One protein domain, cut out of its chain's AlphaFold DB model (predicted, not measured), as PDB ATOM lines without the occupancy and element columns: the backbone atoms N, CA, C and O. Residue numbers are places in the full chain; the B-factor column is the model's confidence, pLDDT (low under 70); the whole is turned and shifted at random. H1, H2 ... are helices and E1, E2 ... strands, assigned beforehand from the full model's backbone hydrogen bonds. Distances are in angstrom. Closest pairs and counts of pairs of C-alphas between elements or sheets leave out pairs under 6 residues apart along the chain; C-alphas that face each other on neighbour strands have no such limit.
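AT A GLANCE: This is residues 2 to 13 and 33 to 65 of the 74 residues of the protein "T2SSG domain-containing protein" of Omnitrophica WOR_2 bacterium GWA2_47_8 (UniProt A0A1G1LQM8). There is little regular structure here: a small antiparallel hairpin of E1 and E2 runs along the long axis of a flat outline, and loops make most of the rest. The one-turn helix H1 lies off to the E1 side. The printed part has 45 residues, 11 of them in named elements, in the order H1, E1, E2; the class is mixed. It is only just compact, close to loose, with a radius of gyration of the C-alphas of 10.8 A and spans of 27 by 24 by 13 A.

HOW THE PARTS SIT: Look first at H1, residues 10 to 13, too short for any O i to N i+4 pair; its one O i to N i+3 pair is within hydrogen-bond range. Then find E1, residues 43 to 45, and E2, residues 55 to 58, a hairpin whose directions stand at 171 degrees. The C-alphas of Tyr 44 and Leu 56 face each other at 4.7 A; N 43 and O 57, 2.8 A apart, are within hydrogen-bond range. H1 and E2 are apart.

IN THESE COORDINATES: Find C-alpha 10 at (4.122, -36.992, -51.846); H1 runs 5.2 A from there. E1 spans 6.7 A. E2 runs 10.3 A to C-alpha 58 at (13.600, -24.005, -50.763).

THE WHOLE: Residues 14 to 32 are not printed; C-alphas 13 and 33 are 7.3 A apart. The E1 to E2 link is short. Residues 63 and 65 have pLDDT under 70.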
ATOM      1  N   PHE A   2      -1.940 -31.573 -41.522       81.50
ATOM      2  CA  PHE A   2      -0.970 -31.608 -42.615       81.50
ATOM      3  C   PHE A   2      -0.253 -32.962 -42.622       81.50
ATOM      4  O   PHE A   2      -0.235 -33.616 -41.573       81.50
ATOM      5  N   PRO A   3       0.294 -33.404 -43.769       85.19
ATOM      6  CA  PRO A   3       1.107 -34.612 -43.793       85.19
ATOM      7  C   PRO A   3       2.291 -34.491 -42.830       85.19
ATOM      8  O   PRO A   3       2.714 -33.399 -42.461       85.19
ATOM      9  N   THR A   4       2.814 -35.613 -42.359       86.62
ATOM     10  CA  THR A   4       4.019 -35.618 -41.517       86.62
ATOM     11  C   THR A   4       5.278 -35.476 -42.371       86.62
ATOM     12  O   THR A   4       5.242 -35.704 -43.580       86.62
ATOM     13  N   THR A   5       6.422 -35.157 -41.759       86.12
ATOM     14  CA  THR A   5       7.716 -35.177 -42.472       86.12
ATOM     15  C   THR A   5       8.004 -36.530 -43.135       86.12
ATOM     16  O   THR A   5       8.611 -36.560 -44.198       86.12
ATOM     17  N   ALA A   6       7.558 -37.641 -42.531       83.94
ATOM     18  CA  ALA A   6       7.735 -38.985 -43.087       83.94
ATOM     19  C   ALA A   6       6.907 -39.191 -44.364       83.94
ATOM     20  O   ALA A   6       7.436 -39.632 -45.378       83.94
ATOM     21  N   GLN A   7       5.644 -38.757 -44.333       84.88
ATOM     22  CA  GLN A   7       4.749 -38.765 -45.491       84.88
ATOM     23  C   GLN A   7       5.216 -37.801 -46.600       84.88
ATOM     24  O   GLN A   7       4.999 -38.049 -47.788       84.88
ATOM     25  N   GLY A   8       5.856 -36.694 -46.214       84.94
ATOM     26  CA  GLY A   8       6.422 -35.707 -47.125       84.94
ATOM     27  C   GLY A   8       5.377 -34.990 -47.989       84.94
ATOM     28  O   GLY A   8       4.175 -35.010 -47.723       84.94
ATOM     29  N   LEU A   9       5.849 -34.352 -49.063       85.31
ATOM     30  CA  LEU A   9       4.981 -33.691 -50.048       85.31
ATOM     31  C   LEU A   9       4.279 -34.683 -50.985       85.31
ATOM     32  O   LEU A   9       3.268 -34.329 -51.586       85.31
ATOM     33  N   GLY A  10       4.762 -35.928 -51.068       83.25
ATOM     34  CA  GLY A  10       4.122 -36.992 -51.846       83.25
ATOM     35  C   GLY A  10       2.686 -37.270 -51.396       83.25
ATOM     36  O   GLY A  10       1.824 -37.529 -52.228       83.25
ATOM     37  N   ALA A  11       2.386 -37.074 -50.109       85.88
ATOM     38  CA  ALA A  11       1.034 -37.187 -49.556       85.88
ATOM     39  C   ALA A  11       0.020 -36.161 -50.104       85.88
ATOM     40  O   ALA A  11      -1.192 -36.289 -49.893       85.88
ATOM     41  N   LEU A  12       0.502 -35.111 -50.775       85.44
ATOM     42  CA  LEU A  12      -0.345 -34.158 -51.490       85.44
ATOM     43  C   LEU A  12      -0.667 -34.635 -52.912       85.44
ATOM     44  O   LEU A  12      -1.707 -34.257 -53.448       85.44
ATOM     45  N   LEU A  13       0.213 -35.439 -53.515       87.38
ATOM     46  CA  LEU A  13       0.036 -36.022 -54.844       87.38
ATOM     47  C   LEU A  13      -0.840 -37.278 -54.762       87.38
ATOM     48  O   LEU A  13      -1.814 -37.415 -55.492       87.38
ATOM     49  N   GLU A  33       5.250 -33.108 -58.198       81.81
ATOM     50  CA  GLU A  33       6.145 -32.693 -57.119       81.81
ATOM     51  C   GLU A  33       6.622 -31.253 -57.352       81.81
ATOM     52  O   GLU A  33       7.135 -30.931 -58.433       81.81
ATOM     53  N   PRO A  34       6.429 -30.356 -56.371       82.12
ATOM     54  CA  PRO A  34       6.880 -28.994 -56.509       82.12
ATOM     55  C   PRO A  34       8.408 -28.988 -56.431       82.12
ATOM     56  O   PRO A  34       9.014 -29.481 -55.479       82.12
ATOM     57  N   THR A  35       9.027 -28.396 -57.443       85.06
ATOM     58  CA  THR A  35      10.433 -28.009 -57.418       85.06
ATOM     59  C   THR A  35      10.517 -26.499 -57.347       85.06
ATOM     60  O   THR A  35       9.634 -25.783 -57.834       85.06
ATOM     61  N   ASP A  36      11.578 -26.003 -56.740       85.12
ATOM     62  CA  ASP A  36      11.856 -24.582 -56.718       85.12
ATOM     63  C   ASP A  36      12.264 -24.058 -58.116       85.12
ATOM     64  O   ASP A  36      12.450 -24.846 -59.054       85.12
ATOM     65  N   PRO A  37      12.388 -22.729 -58.297       84.56
ATOM     66  CA  PRO A  37      12.794 -22.133 -59.572       84.56
ATOM     67  C   PRO A  37      14.172 -22.581 -60.089       84.56
ATOM     68  O   PRO A  37      14.472 -22.375 -61.264       84.56
ATOM     69  N   TRP A  38      15.002 -23.177 -59.231       85.44
ATOM     70  CA  TRP A  38      16.337 -23.685 -59.552       85.44
ATOM     71  C   TRP A  38      16.354 -25.198 -59.804       85.44
ATOM     72  O   TRP A  38      17.392 -25.751 -60.166       85.44
ATOM     73  N   GLY A  39      15.200 -25.864 -59.694       83.94
ATOM     74  CA  GLY A  39      15.044 -27.295 -59.937       83.94
ATOM     75  C   GLY A  39      15.380 -28.170 -58.728       83.94
ATOM     76  O   GLY A  39      15.516 -29.384 -58.884       83.94
ATOM     77  N   HIS A  40      15.509 -27.594 -57.534       85.44
ATOM     78  CA  HIS A  40      15.693 -28.354 -56.304       85.44
ATOM     79  C   HIS A  40      14.341 -28.715 -55.669       85.44
ATOM     80  O   HIS A  40      13.384 -27.941 -55.748       85.44
ATOM     81  N   PRO A  41      14.229 -29.891 -55.031       85.44
ATOM     82  CA  PRO A  41      13.022 -30.258 -54.298       85.44
ATOM     83  C   PRO A  41      12.849 -29.363 -53.066       85.44
ATOM     84  O   PRO A  41      13.823 -29.056 -52.369       85.44
ATOM     85  N   TYR A  42      11.606 -28.975 -52.769       87.44
ATOM     86  CA  TYR A  42      11.305 -28.268 -51.524       87.44
ATOM     87  C   TYR A  42      11.523 -29.176 -50.315       87.44
ATOM     88  O   TYR A  42      11.212 -30.368 -50.336       87.44
ATOM     89  N   VAL A  43      12.022 -28.587 -49.233       87.00
ATOM     90  CA  VAL A  43      12.143 -29.261 -47.947       87.00
ATOM     91  C   VAL A  43      10.878 -29.004 -47.147       87.00
ATOM     92  O   VAL A  43      10.531 -27.858 -46.866       87.00
ATOM     93  N   TYR A  44      10.203 -30.091 -46.790       88.56
ATOM     94  CA  TYR A  44       8.992 -30.085 -45.986       88.56
ATOM     95  C   TYR A  44       9.262 -30.695 -44.616       88.56
ATOM     96  O   TYR A  44       9.828 -31.785 -44.525       88.56
ATOM     97  N   VAL A  45       8.842 -30.002 -43.562       88.38
ATOM     98  CA  VAL A  45       8.968 -30.442 -42.174       88.38
ATOM     99  C   VAL A  45       7.638 -30.220 -41.462       88.38
ATOM    100  O   VAL A  45       7.068 -29.134 -41.501       88.38
ATOM    101  N   SER A  46       7.131 -31.263 -40.817       87.06
ATOM    102  CA  SER A  46       5.871 -31.261 -40.081       87.06
ATOM    103  C   SER A  46       5.953 -32.214 -38.882       87.06
ATOM    104  O   SER A  46       6.247 -33.405 -39.076       87.06
ATOM    105  N   PRO A  47       5.691 -31.736 -37.651       87.12
ATOM    106  CA  PRO A  47       5.299 -30.364 -37.294       87.12
ATOM    107  C   PRO A  47       6.428 -29.347 -37.530       87.12
ATOM    108  O   PRO A  47       7.597 -29.653 -37.308       87.12
ATOM    109  N   GLY A  48       6.076 -28.157 -38.024       83.75
ATOM    110  CA  GLY A  48       7.038 -27.080 -38.289       83.75
ATOM    111  C   GLY A  48       7.519 -26.394 -37.008       83.75
ATOM    112  O   GLY A  48       6.726 -26.171 -36.092       83.75
ATOM    113  N   ASP A  49       8.795 -26.013 -36.955       82.50
ATOM    114  CA  ASP A  49       9.403 -25.308 -35.818       82.50
ATOM    115  C   ASP A  49       8.900 -23.859 -35.705       82.50
ATOM    116  O   ASP A  49       8.816 -23.309 -34.606       82.50
ATOM    117  N   HIS A  50       8.544 -23.222 -36.829       81.25
ATOM    118  CA  HIS A  50       8.254 -21.783 -36.848       81.25
ATOM    119  C   HIS A  50       6.777 -21.451 -36.659       81.25
ATOM    120  O   HIS A  50       6.439 -20.510 -35.939       81.25
ATOM    121  N   ARG A  51       5.885 -22.179 -37.341       73.62
ATOM    122  CA  ARG A  51       4.434 -21.922 -37.289       73.62
ATOM    123  C   ARG A  51       3.631 -23.026 -36.609       73.62
ATOM    124  O   ARG A  51       2.413 -22.920 -36.556       73.62
ATOM    125  N   GLY A  52       4.279 -24.070 -36.085       73.06
ATOM    126  CA  GLY A  52       3.625 -25.197 -35.404       73.06
ATOM    127  C   GLY A  52       2.807 -26.117 -36.321       73.06
ATOM    128  O   GLY A  52       2.566 -27.269 -35.973       73.06
ATOM    129  N   ASP A  53       2.416 -25.630 -37.498       84.12
ATOM    130  CA  ASP A  53       1.749 -26.391 -38.544       84.12
ATOM    131  C   ASP A  53       2.776 -27.181 -39.366       84.12
ATOM    132  O   ASP A  53       2.993 -28.371 -39.152       84.12
ATOM    133  N   TYR A  54       3.444 -26.504 -40.298       87.25
ATOM    134  CA  TYR A  54       4.474 -27.064 -41.156       87.25
ATOM    135  C   TYR A  54       5.435 -25.968 -41.609       87.25
ATOM    136  O   TYR A  54       5.052 -24.811 -41.808       87.25
ATOM    137  N   ASP A  55       6.665 -26.384 -41.849       88.75
ATOM    138  CA  ASP A  55       7.719 -25.568 -42.412       88.75
ATOM    139  C   ASP A  55       8.010 -26.085 -43.822       88.75
ATOM    140  O   ASP A  55       8.316 -27.261 -44.029       88.75
ATOM    141  N   LEU A  56       7.879 -25.203 -44.809       88.00
ATOM    142  CA  LEU A  56       8.185 -25.484 -46.206       88.00
ATOM    143  C   LEU A  56       9.192 -24.450 -46.690       88.00
ATOM    144  O   LEU A  56       8.920 -23.248 -46.642       88.00
ATOM    145  N   TYR A  57      10.344 -24.915 -47.162       87.62
ATOM    146  CA  TYR A  57      11.384 -24.024 -47.650       87.62
ATOM    147  C   TYR A  57      12.156 -24.592 -48.839       87.62
ATOM    148  O   TYR A  57      12.301 -25.804 -48.998       87.62
ATOM    149  N   SER A  58      12.646 -23.701 -49.695       87.12
ATOM    150  CA  SER A  58      13.600 -24.005 -50.763       87.12
ATOM    151  C   SER A  58      14.990 -23.568 -50.316       87.12
ATOM    152  O   SER A  58      15.132 -22.537 -49.665       87.12
ATOM    153  N   LYS A  59      16.008 -24.347 -50.700       82.69
ATOM    154  CA  LYS A  59      17.427 -24.056 -50.435       82.69
ATOM    155  C   LYS A  59      18.013 -22.968 -51.351       82.69
ATOM    156  O   LYS A  59      19.230 -22.810 -51.423       82.69
ATOM    157  N   GLY A  60      17.161 -22.304 -52.133       82.31
ATOM    158  CA  GLY A  60      17.559 -21.273 -53.076       82.31
ATOM    159  C   GLY A  60      18.511 -21.774 -54.165       82.31
ATOM    160  O   GLY A  60      18.663 -22.969 -54.424       82.31
ATOM    161  N   LYS A  61      19.175 -20.812 -54.805       78.44
ATOM    162  CA  LYS A  61      20.070 -21.024 -55.949       78.44
ATOM    163  C   LYS A  61      21.282 -21.904 -55.641       78.44
ATOM    164  O   LYS A  61      21.750 -22.623 -56.520       78.44
ATOM    165  N   ASP A  62      21.789 -21.825 -54.416       74.81
ATOM    166  CA  ASP A  62      23.056 -22.448 -54.027       74.81
ATOM    167  C   ASP A  62      22.875 -23.840 -53.401       74.81
ATOM    168  O   ASP A  62      23.858 -24.492 -53.034       74.81
ATOM    169  N   ALA A  63      21.628 -24.323 -53.296       67.31
ATOM    170  CA  ALA A  63      21.265 -25.611 -52.700       67.31
ATOM    171  C   ALA A  63      21.813 -25.826 -51.271       67.31
ATOM    172  O   ALA A  63      21.915 -26.965 -50.790       67.31
ATOM    173  N   LYS A  64      22.138 -24.736 -50.572       71.69
ATOM    174  CA  LYS A  64      22.651 -24.701 -49.202       71.69
ATOM    175  C   LYS A  64      21.702 -23.882 -48.343       71.69
ATOM    176  O   LYS A  64      21.177 -22.886 -48.805       71.69
ATOM    177  N   LYS A  65      21.526 -24.327 -47.096       64.19
ATOM    178  CA  LYS A  65      20.713 -23.641 -46.088       64.19
ATOM    179  C   LYS A  65      21.435 -22.357 -45.656       64.19
ATOM    180  O   LYS A  65      22.219 -22.401 -44.706       64.19
TER     181      LYS A  65